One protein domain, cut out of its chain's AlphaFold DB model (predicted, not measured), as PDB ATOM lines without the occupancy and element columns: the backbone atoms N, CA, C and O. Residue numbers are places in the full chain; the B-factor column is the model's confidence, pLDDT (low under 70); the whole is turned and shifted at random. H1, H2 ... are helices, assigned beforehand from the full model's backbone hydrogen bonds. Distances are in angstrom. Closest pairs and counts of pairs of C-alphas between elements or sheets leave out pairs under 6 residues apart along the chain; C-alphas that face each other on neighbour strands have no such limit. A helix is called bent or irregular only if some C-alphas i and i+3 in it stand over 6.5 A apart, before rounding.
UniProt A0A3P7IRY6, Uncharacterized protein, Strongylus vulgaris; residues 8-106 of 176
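What this domain is: This is residues 8 to 106 of the 176 residues of an uncharacterized protein of Strongylus vulgaris (UniProt A0A3P7IRY6). Three long helices, H2, H3 and H4, make a slim up-and-down bundle, each running against the one before it, and the shorter helix H1 packs on residues 73 to 84 of H3. H2 and H4 lie side by side, while H3 slants away from both, so that H3 and H4 open like a V from their tight link at Ser 85. The printed part has 99 residues with four named helices, in the order H1, H2, H3, H4, and no named strand; the class is all helix. The outline is a rod spanning 51 by 25 by 17 A, only just compact, close to loose, with a radius of gyration of the C-alphas of 15.1 A.

How they stand to each other: Start at H1, residues 8 to 20, and look next at H2, residues 31 to 53: the two are close but not clearly touching, and their closest C-alphas, those of Ala 18 and Leu 34, are 6.6 A apart. Go on to H3, residues 61 to 84, the hub, which touches three other helices. H1 touches residues 73 to 84 of H3 alone, closest at the C-alphas of Ser 11 and Glu 80, 6.2 A apart; they run the same way at a shallow tilt of 33 degrees, only just short of steep. H2 and H3 form a helical hairpin, opposite ways at a shallow tilt of 25 degrees, and the C-alphas of Gly 38 and Ile 81 come closest, at 5.5 A. Last comes H4, residues 86 to 106, which forms a second helical hairpin with H3 at a shallow tilt of 28 degrees. There residues 78 to 82 of H3 alone touch residues 88 to 92 of H4 alone, and the closest C-alphas, those of Val 82 and Met 89, are 5.2 A apart. H2 and H4 touch, the same way at a shallow tilt of 11 degrees, closest at the C-alphas of Arg 46 and His 95, 6.5 A apart. H1 and H4 are apart. Every O i to N i+4 pair is within hydrogen-bond range in H2 and H3, against 8 of 9 in H1 and 13 of 17 in H4.

Where its parts are: Find C-alpha 8 at (-4.799, 14.451, 11.672); from there H1 runs 19.8 A to C-alpha 20, and it is irregular, with C-alphas 8 and 11 7.0 A apart. H2 begins at C-alpha 31 and covers 31.7 A to C-alpha 53. H3, the longest helix by residues, runs 35.0 A from C-alpha 61 at (-19.148, 6.913, 27.024) to C-alpha 84. H4 runs 31.0 A from C-alpha 86 to C-alpha 106 at (-27.310, -0.750, 13.354); it is irregular, with C-alphas 87 and 90 7.3 A apart, and has a kink of 30 degrees near residue 93.

The domain as a whole: Look for the two C-alphas farthest apart, those of Glu 27 and Tyr 58, 51.4 A from each other. The printed part has no cut. The link from H3 to H4 is tight, the links from H1 to H2 and from H2 to H3 are short, and none is long. The mean pLDDT of the printed part is 88.2, and in the B-factor column you find values under 70 at residues 55 to 59 and 101 to 106.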
ATOM      1  N   PRO A   8      -5.348  13.362  12.488       90.75
ATOM      2  CA  PRO A   8      -4.799  14.451  11.672       90.75
ATOM      3  C   PRO A   8      -3.322  14.339  11.264       90.75
ATOM      4  O   PRO A   8      -2.919  14.903  10.254       90.75
ATOM      5  N   ASN A   9      -2.500  13.631  12.041       92.56
ATOM      6  CA  ASN A   9      -1.062  13.508  11.805       92.56
ATOM      7  C   ASN A   9      -0.688  12.227  11.045       92.56
ATOM      8  O   ASN A   9       0.490  12.009  10.765       92.56
ATOM      9  N   ILE A  10      -1.652  11.354  10.737       93.19
ATOM     10  CA  ILE A  10      -1.378  10.076  10.070       93.19
ATOM     11  C   ILE A  10      -0.852  10.323   8.657       93.19
ATOM     12  O   ILE A  10       0.212   9.806   8.323       93.19
ATOM     13  N   SER A  11      -1.520  11.170   7.873       94.25
ATOM     14  CA  SER A  11      -1.117  11.467   6.494       94.25
ATOM     15  C   SER A  11       0.286  12.069   6.417       94.25
ATOM     16  O   SER A  11       1.126  11.616   5.643       94.25
ATOM     17  N   SER A  12       0.600  13.043   7.277       95.31
ATOM     18  CA  SER A  12       1.934  13.655   7.311       95.31
ATOM     19  C   SER A  12       3.016  12.666   7.753       95.31
ATOM     20  O   SER A  12       4.105  12.648   7.176       95.31
ATOM     21  N   SER A  13       2.712  11.802   8.725       94.25
ATOM     22  CA  SER A  13       3.632  10.761   9.197       94.25
ATOM     23  C   SER A  13       3.895   9.705   8.124       94.25
ATOM     24  O   SER A  13       5.047   9.343   7.886       94.25
ATOM     25  N   TYR A  14       2.845   9.231   7.448       95.12
ATOM     26  CA  TYR A  14       2.959   8.215   6.405       95.12
ATOM     27  C   TYR A  14       3.665   8.770   5.161       95.12
ATOM     28  O   TYR A  14       4.543   8.113   4.607       95.12
ATOM     29  N   HIS A  15       3.382  10.020   4.784       96.12
ATOM     30  CA  HIS A  15       4.116  10.731   3.734       96.12
ATOM     31  C   HIS A  15       5.599  10.911   4.074       96.12
ATOM     32  O   HIS A  15       6.460  10.717   3.218       96.12
ATOM     33  N   CYS A  16       5.923  11.251   5.325       96.62
ATOM     34  CA  CYS A  16       7.309  11.345   5.785       96.62
ATOM     35  C   CYS A  16       8.024   9.993   5.669       96.62
ATOM     36  O   CYS A  16       9.121   9.925   5.120       96.62
ATOM     37  N   LEU A  17       7.377   8.905   6.100       96.19
ATOM     38  CA  LEU A  17       7.905   7.553   5.927       96.19
ATOM     39  C   LEU A  17       8.120   7.216   4.445       96.19
ATOM     40  O   LEU A  17       9.181   6.718   4.080       96.19
ATOM     41  N   ALA A  18       7.150   7.526   3.583       96.94
ATOM     42  CA  ALA A  18       7.265   7.305   2.147       96.94
ATOM     43  C   ALA A  18       8.444   8.083   1.540       96.94
ATOM     44  O   ALA A  18       9.165   7.538   0.706       96.94
ATOM     45  N   LYS A  19       8.689   9.322   1.990       97.06
ATOM     46  CA  LYS A  19       9.874  10.104   1.602       97.06
ATOM     47  C   LYS A  19      11.175   9.473   2.080       97.06
ATOM     48  O   LYS A  19      12.096   9.340   1.288       97.06
ATOM     49  N   LEU A  20      11.252   9.089   3.355       97.62
ATOM     50  CA  LEU A  20      12.456   8.489   3.943       97.62
ATOM     51  C   LEU A  20      12.838   7.171   3.269       97.62
ATOM     52  O   LEU A  20      14.018   6.851   3.178       97.62
ATOM     53  N   LEU A  21      11.844   6.419   2.804       96.88
ATOM     54  CA  LEU A  21      12.060   5.173   2.086       96.88
ATOM     55  C   LEU A  21      12.346   5.370   0.595       96.88
ATOM     56  O   LEU A  21      12.623   4.374  -0.053       96.88
ATOM     57  N   ASP A  22      12.281   6.587   0.046       96.81
ATOM     58  CA  ASP A  22      12.339   6.830  -1.404       96.81
ATOM     59  C   ASP A  22      11.211   6.104  -2.171       96.81
ATOM     60  O   ASP A  22      11.398   5.445  -3.189       96.81
ATOM     61  N   ALA A  23       9.989   6.157  -1.642       96.19
ATOM     62  CA  ALA A  23       8.822   5.482  -2.213       96.19
ATOM     63  C   ALA A  23       7.887   6.422  -3.003       96.19
ATOM     64  O   ALA A  23       6.807   5.999  -3.422       96.19
ATOM     65  N   ILE A  24       8.273   7.687  -3.196       94.06
ATOM     66  CA  ILE A  24       7.480   8.703  -3.907       94.06
ATOM     67  C   ILE A  24       7.988   8.865  -5.342       94.06
ATOM     68  O   ILE A  24       9.189   8.918  -5.574       94.06
ATOM     69  N   GLY A  25       7.068   9.010  -6.298       90.00
ATOM     70  CA  GLY A  25       7.399   9.175  -7.717       90.00
ATOM     71  C   GLY A  25       7.574   7.841  -8.442       90.00
ATOM     72  O   GLY A  25       7.473   6.774  -7.841       90.00
ATOM     73  N   GLU A  26       7.767   7.868  -9.760       86.62
ATOM     74  CA  GLU A  26       7.820   6.648 -10.578       86.62
ATOM     75  C   GLU A  26       9.107   5.840 -10.361       86.62
ATOM     76  O   GLU A  26       9.023   4.622 -10.200       86.62
ATOM     77  N   GLU A  27      10.245   6.519 -10.220       90.62
ATOM     78  CA  GLU A  27      11.575   5.907 -10.069       90.62
ATOM     79  C   GLU A  27      11.947   5.531  -8.626       90.62
ATOM     80  O   GLU A  27      13.014   4.970  -8.391       90.62
ATOM     81  N   GLY A  28      11.066   5.806  -7.658       89.75
ATOM     82  CA  GLY A  28      11.334   5.541  -6.245       89.75
ATOM     83  C   GLY A  28      11.623   4.063  -5.961       89.75
ATOM     84  O   GLY A  28      10.820   3.178  -6.281       89.75
ATOM     85  N   THR A  29      12.756   3.801  -5.312       95.81
ATOM     86  CA  THR A  29      13.256   2.451  -5.002       95.81
ATOM     87  C   THR A  29      12.586   1.825  -3.772       95.81
ATOM     88  O   THR A  29      12.552   0.604  -3.608       95.81
ATOM     89  N   GLY A  30      11.957   2.647  -2.931       96.56
ATOM     90  CA  GLY A  30      11.335   2.267  -1.662       96.56
ATOM     91  C   GLY A  30       9.976   1.593  -1.727       96.56
ATOM     92  O   GLY A  30       9.461   1.149  -0.698       96.56
ATOM     93  N   LYS A  31       9.344   1.538  -2.904       96.06
ATOM     94  CA  LYS A  31       7.939   1.116  -3.041       96.06
ATOM     95  C   LYS A  31       7.693  -0.294  -2.529       96.06
ATOM     96  O   LYS A  31       6.627  -0.579  -1.985       96.06
ATOM     97  N   GLU A  32       8.639  -1.210  -2.726       95.88
ATOM     98  CA  GLU A  32       8.505  -2.582  -2.232       95.88
ATOM     99  C   GLU A  32       8.480  -2.619  -0.699       95.88
ATOM    100  O   GLU A  32       7.566  -3.204  -0.112       95.88
ATOM    101  N   ILE A  33       9.427  -1.925  -0.065       97.12
ATOM    102  CA  ILE A  33       9.562  -1.840   1.393       97.12
ATOM    103  C   ILE A  33       8.330  -1.166   2.001       97.12
ATOM    104  O   ILE A  33       7.722  -1.723   2.917       97.12
ATOM    105  N   LEU A  34       7.907  -0.022   1.450       97.25
ATOM    106  CA  LEU A  34       6.725   0.695   1.928       97.25
ATOM    107  C   LEU A  34       5.461  -0.164   1.817       97.25
ATOM    108  O   LEU A  34       4.642  -0.162   2.729       97.25
ATOM    109  N   GLY A  35       5.306  -0.951   0.749       97.06
ATOM    110  CA  GLY A  35       4.153  -1.843   0.640       97.06
ATOM    111  C   GLY A  35       4.231  -3.078   1.545       97.06
ATOM    112  O   GLY A  35       3.189  -3.537   1.999       97.06
ATOM    113  N   LYS A  36       5.424  -3.605   1.867       97.50
ATOM    114  CA  LYS A  36       5.568  -4.652   2.903       97.50
ATOM    115  C   LYS A  36       5.145  -4.115   4.268       97.50
ATOM    116  O   LYS A  36       4.374  -4.770   4.966       97.50
ATOM    117  N   PHE A  37       5.593  -2.906   4.603       96.38
ATOM    118  CA  PHE A  37       5.159  -2.193   5.801       96.38
ATOM    119  C   PHE A  37       3.642  -1.966   5.797       96.38
ATOM    120  O   PHE A  37       2.964  -2.354   6.742       96.38
ATOM    121  N   GLY A  38       3.093  -1.425   4.707       96.38
ATOM    122  CA  GLY A  38       1.657  -1.203   4.552       96.38
ATOM    123  C   GLY A  38       0.846  -2.481   4.759       96.38
ATOM    124  O   GLY A  38      -0.121  -2.471   5.508       96.38
ATOM    125  N   ASN A  39       1.277  -3.609   4.189       96.38
ATOM    126  CA  ASN A  39       0.585  -4.886   4.361       96.38
ATOM    127  C   ASN A  39       0.571  -5.361   5.828       96.38
ATOM    128  O   ASN A  39      -0.472  -5.775   6.322       96.38
ATOM    129  N   GLN A  40       1.688  -5.220   6.552       96.12
ATOM    130  CA  GLN A  40       1.735  -5.518   7.991       96.12
ATOM    131  C   GLN A  40       0.772  -4.632   8.789       96.12
ATOM    132  O   GLN A  40       0.119  -5.096   9.723       96.12
ATOM    133  N   VAL A  41       0.669  -3.351   8.428       94.88
ATOM    134  CA  VAL A  41      -0.270  -2.431   9.075       94.88
ATOM    135  C   VAL A  41      -1.718  -2.814   8.766       94.88
ATOM    136  O   VAL A  41      -2.534  -2.803   9.683       94.88
ATOM    137  N   LEU A  42      -2.037  -3.210   7.530       94.75
ATOM    138  CA  LEU A  42      -3.372  -3.702   7.169       94.75
ATOM    139  C   LEU A  42      -3.758  -4.947   7.977       94.75
ATOM    140  O   LEU A  42      -4.876  -5.015   8.484       94.75
ATOM    141  N   ASP A  43      -2.835  -5.888   8.181       93.56
ATOM    142  CA  ASP A  43      -3.081  -7.064   9.026       93.56
ATOM    143  C   ASP A  43      -3.392  -6.672  10.480       93.56
ATOM    144  O   ASP A  43      -4.320  -7.210  11.090       93.56
ATOM    145  N   ILE A  44      -2.677  -5.683  11.025       91.88
ATOM    146  CA  ILE A  44      -2.952  -5.136  12.363       91.88
ATOM    147  C   ILE A  44      -4.324  -4.452  12.400       91.88
ATOM    148  O   ILE A  44      -5.106  -4.701  13.321       91.88
ATOM    149  N   CYS A  45      -4.636  -3.616  11.405       91.81
ATOM    150  CA  CYS A  45      -5.936  -2.960  11.277       91.81
ATOM    151  C   CYS A  45      -7.064  -3.987  11.202       91.81
ATOM    152  O   CYS A  45      -8.081  -3.810  11.858       91.81
ATOM    153  N   ARG A  46      -6.881  -5.097  10.481       90.12
ATOM    154  CA  ARG A  46      -7.870  -6.176  10.394       90.12
ATOM    155  C   ARG A  46      -8.246  -6.728  11.762       90.12
ATOM    156  O   ARG A  46      -9.428  -6.864  12.064       90.12
ATOM    157  N   VAL A  47      -7.236  -7.091  12.554       89.19
ATOM    158  CA  VAL A  47      -7.432  -7.671  13.888       89.19
ATOM    159  C   VAL A  47      -8.116  -6.653  14.788       89.19
ATOM    160  O   VAL A  47      -9.116  -6.974  15.416       89.19
ATOM    161  N   LYS A  48      -7.635  -5.409  14.777       87.50
ATOM    162  CA  LYS A  48      -8.138  -4.349  15.650       87.50
ATOM    163  C   LYS A  48      -9.544  -3.877  15.293       87.50
ATOM    164  O   LYS A  48     -10.335  -3.662  16.198       87.50
ATOM    165  N   ILE A  49      -9.877  -3.778  14.006       87.50
ATOM    166  CA  ILE A  49     -11.250  -3.520  13.557       87.50
ATOM    167  C   ILE A  49     -12.150  -4.642  14.064       87.50
ATOM    168  O   ILE A  49     -13.166  -4.365  14.679       87.50
ATOM    169  N   ARG A  50     -11.767  -5.910  13.872       85.62
ATOM    170  CA  ARG A  50     -12.577  -7.038  14.344       85.62
ATOM    171  C   ARG A  50     -12.760  -7.032  15.865       85.62
ATOM    172  O   ARG A  50     -13.870  -7.272  16.310       85.62
ATOM    173  N   GLU A  51     -11.701  -6.785  16.632       85.12
ATOM    174  CA  GLU A  51     -11.774  -6.659  18.094       85.12
ATOM    175  C   GLU A  51     -12.736  -5.544  18.493       85.12
ATOM    176  O   GLU A  51     -13.675  -5.803  19.231       85.12
ATOM    177  N   SER A  52     -12.562  -4.345  17.926       82.81
ATOM    178  CA  SER A  52     -13.459  -3.226  18.194       82.81
ATOM    179  C   SER A  52     -14.896  -3.565  17.827       82.81
ATOM    180  O   SER A  52     -15.777  -3.217  18.574       82.81
ATOM    181  N   LEU A  53     -15.168  -4.266  16.728       78.62
ATOM    182  CA  LEU A  53     -16.538  -4.584  16.311       78.62
ATOM    183  C   LEU A  53     -17.233  -5.674  17.149       78.62
ATOM    184  O   LEU A  53     -18.446  -5.805  17.046       78.62
ATOM    185  N   LEU A  54     -16.488  -6.464  17.926       77.69
ATOM    186  CA  LEU A  54     -17.014  -7.582  18.721       77.69
ATOM    187  C   LEU A  54     -17.140  -7.258  20.221       77.69
ATOM    188  O   LEU A  54     -17.500  -8.145  20.989       77.69
ATOM    189  N   GLU A  55     -16.806  -6.039  20.654       69.94
ATOM    190  CA  GLU A  55     -16.985  -5.604  22.047       69.94
ATOM    191  C   GLU A  55     -18.460  -5.208  22.305       69.94
ATOM    192  O   GLU A  55     -19.012  -4.372  21.580       69.94
ATOM    193  N   ASP A  56     -19.080  -5.863  23.305       66.38
ATOM    194  CA  ASP A  56     -20.519  -5.859  23.652       66.38
ATOM    195  C   ASP A  56     -21.055  -4.556  24.302       66.38
ATOM    196  O   ASP A  56     -20.324  -3.755  24.881       66.38
ATOM    197  N   GLU A  57     -22.392  -4.434  24.262       60.66
ATOM    198  CA  GLU A  57     -23.315  -3.291  24.455       60.66
ATOM    199  C   GLU A  57     -23.298  -2.513  25.798       60.66
ATOM    200  O   GLU A  57     -24.183  -1.695  26.045       60.66
ATOM    201  N   TYR A  58     -22.296  -2.689  26.663       58.44
ATOM    202  CA  TYR A  58     -22.181  -1.943  27.932       58.44
ATOM    203  C   TYR A  58     -20.849  -1.192  28.046       58.44
ATOM    204  O   TYR A  58     -20.134  -1.290  29.047       58.44
ATOM    205  N   GLU A  59     -20.501  -0.432  27.010       66.88
ATOM    206  CA  GLU A  59     -19.397   0.525  27.076       66.88
ATOM    207  C   GLU A  59     -19.864   1.834  27.728       66.88
ATOM    208  O   GLU A  59     -20.886   2.413  27.355       66.88
ATOM    209  N   ASP A  60     -19.104   2.328  28.710       82.94
ATOM    210  CA  ASP A  60     -19.254   3.714  29.144       82.94
ATOM    211  C   ASP A  60     -18.880   4.676  27.996       82.94
ATOM    212  O   ASP A  60     -18.189   4.312  27.038       82.94
ATOM    213  N   ALA A  61     -19.339   5.926  28.086       85.12
ATOM    214  CA  ALA A  61     -19.148   6.913  27.024       85.12
ATOM    215  C   ALA A  61     -17.667   7.178  26.684       85.12
ATOM    216  O   ALA A  61     -17.349   7.533  25.549       85.12
ATOM    217  N   GLU A  62     -16.753   7.010  27.644       86.75
ATOM    218  CA  GLU A  62     -15.322   7.218  27.428       86.75
ATOM    219  C   GLU A  62     -14.718   6.075  26.604       86.75
ATOM    220  O   GLU A  62     -13.933   6.317  25.681       86.75
ATOM    221  N   ARG A  63     -15.124   4.832  26.879       84.75
ATOM    222  CA  ARG A  63     -14.700   3.649  26.116       84.75
ATOM    223  C   ARG A  63     -15.233   3.684  24.690       84.75
ATOM    224  O   ARG A  63     -14.440   3.488  23.765       84.75
ATOM    225  N   LEU A  64     -16.491   4.091  24.517       84.50
ATOM    226  CA  LEU A  64     -17.087   4.272  23.195       84.50
ATOM    227  C   LEU A  64     -16.329   5.332  22.382       84.50
ATOM    228  O   LEU A  64     -15.938   5.086  21.239       84.50
ATOM    229  N   ALA A  65     -16.029   6.485  22.990       86.19
ATOM    230  CA  ALA A  65     -15.253   7.541  22.341       86.19
ATOM    231  C   ALA A  65     -13.827   7.080  21.984       86.19
ATOM    232  O   ALA A  65     -13.301   7.398  20.912       86.19
ATOM    233  N   ALA A  66     -13.185   6.294  22.853       86.38
ATOM    234  CA  ALA A  66     -11.865   5.733  22.585       86.38
ATOM    235  C   ALA A  66     -11.889   4.717  21.427       86.38
ATOM    236  O   ALA A  66     -10.973   4.712  20.592       86.38
ATOM    237  N   ARG A  67     -12.933   3.885  21.353       86.25
ATOM    238  CA  ARG A  67     -13.174   2.921  20.273       86.25
ATOM    239  C   ARG A  67     -13.413   3.631  18.945       86.25
ATOM    240  O   ARG A  67     -12.731   3.316  17.967       86.25
ATOM    241  N   GLU A  68     -14.277   4.640  18.921       86.00
ATOM    242  CA  GLU A  68     -14.527   5.474  17.743       86.00
ATOM    243  C   GLU A  68     -13.229   6.134  17.248       86.00
ATOM    244  O   GLU A  68     -12.831   5.967  16.093       86.00
ATOM    245  N   ALA A  69     -12.486   6.791  18.143       88.19
ATOM    246  CA  ALA A  69     -11.206   7.413  17.809       88.19
ATOM    247  C   ALA A  69     -10.170   6.397  17.288       88.19
ATOM    248  O   ALA A  69      -9.322   6.716  16.446       88.19
ATOM    249  N   SER A  70     -10.200   5.158  17.780       88.19
ATOM    250  CA  SER A  70      -9.361   4.066  17.283       88.19
ATOM    251  C   SER A  70      -9.744   3.659  15.857       88.19
ATOM    252  O   SER A  70      -8.872   3.599  14.985       88.19
ATOM    253  N   LEU A  71     -11.036   3.446  15.593       88.94
ATOM    254  CA  LEU A  71     -11.559   3.074  14.276       88.94
ATOM    255  C   LEU A  71     -11.289   4.158  13.227       88.94
ATOM    256  O   LEU A  71     -10.789   3.840  12.147       88.94
ATOM    257  N   ILE A  72     -11.500   5.435  13.565       90.31
ATOM    258  CA  ILE A  72     -11.173   6.574  12.690       90.31
ATOM    259  C   ILE A  72      -9.696   6.529  12.289       90.31
ATOM    260  O   ILE A  72      -9.362   6.624  11.107       90.31
ATOM    261  N   ARG A  73      -8.786   6.326  13.252       91.75
ATOM    262  CA  ARG A  73      -7.348   6.220  12.957       91.75
ATOM    263  C   ARG A  73      -7.029   5.052  12.031       91.75
ATOM    264  O   ARG A  73      -6.186   5.208  11.147       91.75
ATOM    265  N   MET A  74      -7.676   3.902  12.204       92.06
ATOM    266  CA  MET A  74      -7.475   2.749  11.321       92.06
ATOM    267  C   MET A  74      -7.953   3.038   9.899       92.06
ATOM    268  O   MET A  74      -7.209   2.780   8.958       92.06
ATOM    269  N   VAL A  75      -9.136   3.634   9.743       91.94
ATOM    270  CA  VAL A  75      -9.688   4.023   8.437       91.94
ATOM    271  C   VAL A  75      -8.762   4.998   7.709       91.94
ATOM    272  O   VAL A  75      -8.407   4.753   6.556       91.94
ATOM    273  N   VAL A  76      -8.304   6.051   8.393       93.75
ATOM    274  CA  VAL A  76      -7.357   7.021   7.819       93.75
ATOM    275  C   VAL A  76      -6.046   6.331   7.431       93.75
ATOM    276  O   VAL A  76      -5.549   6.526   6.327       93.75
ATOM    277  N   THR A  77      -5.517   5.456   8.292       94.94
ATOM    278  CA  THR A  77      -4.279   4.707   8.011       94.94
ATOM    279  C   THR A  77      -4.412   3.819   6.773       94.94
ATOM    280  O   THR A  77      -3.506   3.794   5.942       94.94
ATOM    281  N   ILE A  78      -5.535   3.109   6.620       95.44
ATOM    282  CA  ILE A  78      -5.810   2.293   5.428       95.44
ATOM    283  C   ILE A  78      -5.825   3.181   4.177       95.44
ATOM    284  O   ILE A  78      -5.223   2.802   3.173       95.44
ATOM    285  N   GLY A  79      -6.458   4.358   4.253       94.69
ATOM    286  CA  GLY A  79      -6.486   5.351   3.176       94.69
ATOM    287  C   GLY A  79      -5.089   5.742   2.690       94.69
ATOM    288  O   GLY A  79      -4.798   5.645   1.498       94.69
ATOM    289  N   GLU A  80      -4.188   6.078   3.613       95.69
ATOM    290  CA  GLU A  80      -2.802   6.418   3.269       95.69
ATOM    291  C   GLU A  80      -2.052   5.227   2.656       95.69
ATOM    292  O   GLU A  80      -1.352   5.364   1.650       95.69
ATOM    293  N   ILE A  81      -2.228   4.020   3.203       95.94
ATOM    294  CA  ILE A  81      -1.577   2.815   2.673       95.94
ATOM    295  C   ILE A  81      -1.977   2.575   1.218       95.94
ATOM    296  O   ILE A  81      -1.106   2.333   0.380       95.94
ATOM    297  N   VAL A  82      -3.273   2.641   0.899       96.06
ATOM    298  CA  VAL A  82      -3.736   2.401  -0.474       96.06
ATOM    299  C   VAL A  82      -3.354   3.541  -1.416       96.06
ATOM    300  O   VAL A  82      -3.118   3.287  -2.595       96.06
ATOM    301  N   GLN A  83      -3.218   4.769  -0.908       94.44
ATOM    302  CA  GLN A  83      -2.764   5.919  -1.688       94.44
ATOM    303  C   GLN A  83      -1.300   5.774  -2.128       94.44
ATOM    304  O   GLN A  83      -0.988   5.969  -3.303       94.44
ATOM    305  N   PHE A  84      -0.399   5.395  -1.219       95.19
ATOM    306  CA  PHE A  84       1.030   5.233  -1.532       95.19
ATOM    307  C   PHE A  84       1.389   3.844  -2.073       95.19
ATOM    308  O   PHE A  84       2.454   3.650  -2.658       95.19
ATOM    309  N   SER A  85       0.537   2.843  -1.871       95.38
ATOM    310  CA  SER A  85       0.719   1.483  -2.382       95.38
ATOM    311  C   SER A  85      -0.580   0.957  -3.004       95.38
ATOM    312  O   SER A  85      -1.196   0.047  -2.444       95.38
ATOM    313  N   PRO A  86      -0.972   1.438  -4.204       94.62
ATOM    314  CA  PRO A  86      -2.243   1.073  -4.848       94.62
ATOM    315  C   PRO A  86      -2.455  -0.432  -5.046       94.62
ATOM    316  O   PRO A  86      -3.584  -0.913  -5.037       94.62
ATOM    317  N   ARG A  87      -1.374  -1.217  -5.145       94.31
ATOM    318  CA  ARG A  87      -1.438  -2.690  -5.192       94.31
ATOM    319  C   ARG A  87      -2.085  -3.332  -3.955       94.31
ATOM    320  O   ARG A  87      -2.515  -4.477  -4.024       94.31
ATOM    321  N   LEU A  88      -2.147  -2.615  -2.833       95.81
ATOM    322  CA  LEU A  88      -2.793  -3.055  -1.594       95.81
ATOM    323  C   LEU A  88      -4.279  -2.674  -1.530       95.81
ATOM    324  O   LEU A  88      -4.956  -3.063  -0.580       95.81
ATOM    325  N   MET A  89      -4.810  -1.970  -2.536       95.62
ATOM    326  CA  MET A  89      -6.223  -1.585  -2.607       95.62
ATOM    327  C   MET A  89      -7.186  -2.762  -2.360       95.62
ATOM    328  O   MET A  89      -8.086  -2.604  -1.538       95.62
ATOM    329  N   PRO A  90      -6.997  -3.966  -2.945       94.50
ATOM    330  CA  PRO A  90      -7.893  -5.092  -2.668       94.50
ATOM    331  C   PRO A  90      -7.883  -5.533  -1.197       94.50
ATOM    332  O   PRO A  90      -8.894  -5.985  -0.670       94.50
ATOM    333  N   ALA A  91      -6.745  -5.410  -0.506       90.56
ATOM    334  CA  ALA A  91      -6.670  -5.686   0.924       90.56
ATOM    335  C   ALA A  91      -7.365  -4.589   1.743       90.56
ATOM    336  O   ALA A  91      -8.164  -4.919   2.615       90.56
ATOM    337  N   GLY A  92      -7.143  -3.316   1.402       90.50
ATOM    338  CA  GLY A  92      -7.811  -2.179   2.038       90.50
ATOM    339  C   GLY A  92      -9.338  -2.224   1.912       90.50
ATOM    340  O   GLY A  92     -10.039  -2.079   2.911       90.50
ATOM    341  N   LEU A  93      -9.865  -2.506   0.714       89.88
ATOM    342  CA  LEU A  93     -11.311  -2.582   0.461       89.88
ATOM    343  C   LEU A  93     -12.011  -3.656   1.301       89.88
ATOM    344  O   LEU A  93     -13.092  -3.400   1.825       89.88
ATOM    345  N   ARG A  94     -11.365  -4.808   1.531       88.69
ATOM    346  CA  ARG A  94     -11.919  -5.867   2.393       88.69
ATOM    347  C   ARG A  94     -12.171  -5.399   3.830       88.69
ATOM    348  O   ARG A  94     -13.073  -5.918   4.482       88.69
ATOM    349  N   HIS A  95     -11.403  -4.433   4.339       85.12
ATOM    350  CA  HIS A  95     -11.662  -3.849   5.659       85.12
ATOM    351  C   HIS A  95     -12.893  -2.940   5.650       85.12
ATOM    352  O   HIS A  95     -13.684  -2.976   6.590       85.12
ATOM    353  N   PHE A  96     -13.093  -2.172   4.577       82.44
ATOM    354  CA  PHE A  96     -14.274  -1.325   4.421       82.44
ATOM    355  C   PHE A  96     -15.554  -2.124   4.189       82.44
ATOM    356  O   PHE A  96     -16.614  -1.701   4.636       82.44
ATOM    357  N   ASP A  97     -15.472  -3.282   3.536       82.12
ATOM    358  CA  ASP A  97     -16.610  -4.198   3.416       82.12
ATOM    359  C   ASP A  97     -17.070  -4.705   4.787       82.12
ATOM    360  O   ASP A  97     -18.259  -4.641   5.084       82.12
ATOM    361  N   ALA A  98     -16.136  -5.097   5.661       74.19
ATOM    362  CA  ALA A  98     -16.460  -5.507   7.029       74.19
ATOM    363  C   ALA A  98     -17.080  -4.367   7.859       74.19
ATOM    364  O   ALA A  98     -18.057  -4.587   8.571       74.19
ATOM    365  N   LEU A  99     -16.552  -3.143   7.734       76.88
ATOM    366  CA  LEU A  99     -17.121  -1.963   8.395       76.88
ATOM    367  C   LEU A  99     -18.525  -1.635   7.872       76.88
ATOM    368  O   LEU A  99     -19.410  -1.337   8.666       76.88
ATOM    369  N   LYS A 100     -18.754  -1.733   6.555       79.50
ATOM    370  CA  LYS A 100     -20.078  -1.532   5.947       79.50
ATOM    371  C   LYS A 100     -21.113  -2.506   6.498       79.50
ATOM    372  O   LYS A 100     -22.237  -2.091   6.744       79.50
ATOM    373  N   THR A 101     -20.751  -3.773   6.700       66.69
ATOM    374  CA  THR A 101     -21.666  -4.765   7.281       66.69
ATOM    375  C   THR A 101     -22.103  -4.384   8.693       66.69
ATOM    376  O   THR A 101     -23.279  -4.536   8.998       66.69
ATOM    377  N   VAL A 102     -21.200  -3.848   9.522       65.62
ATOM    378  CA  VAL A 102     -21.568  -3.383  10.870       65.62
ATOM    379  C   VAL A 102     -22.391  -2.102  10.827       65.62
ATOM    380  O   VAL A 102     -23.434  -2.016  11.456       65.62
ATOM    381  N   LEU A 103     -21.987  -1.111  10.033       68.75
ATOM    382  CA  LEU A 103     -22.772   0.121   9.919       68.75
ATOM    383  C   LEU A 103     -24.187  -0.146   9.387       68.75
ATOM    384  O   LEU A 103     -25.107   0.592   9.705       68.75
ATOM    385  N   ALA A 104     -24.368  -1.199   8.585       68.19
ATOM    386  CA  ALA A 104     -25.677  -1.633   8.116       68.19
ATOM    387  C   ALA A 104     -26.468  -2.461   9.144       68.19
ATOM    388  O   ALA A 104     -27.688  -2.536   9.007       68.19
ATOM    389  N   SER A 105     -25.830  -3.085  10.146       58.50
ATOM    390  CA  SER A 105     -26.543  -3.840  11.190       58.50
ATOM    391  C   SER A 105     -27.245  -2.933  12.199       58.50
ATOM    392  O   SER A 105     -28.312  -3.299  12.684       58.50
ATOM    393  N   ASP A 106     -26.716  -1.731  12.432       52.72
ATOM    394  CA  ASP A 106     -27.310  -0.750  13.354       52.72
ATOM    395  C   ASP A 106     -28.515  -0.009  12.736       52.72
ATOM    396  O   ASP A 106     -29.329   0.569  13.448       52.72
TER     397      ASP A 106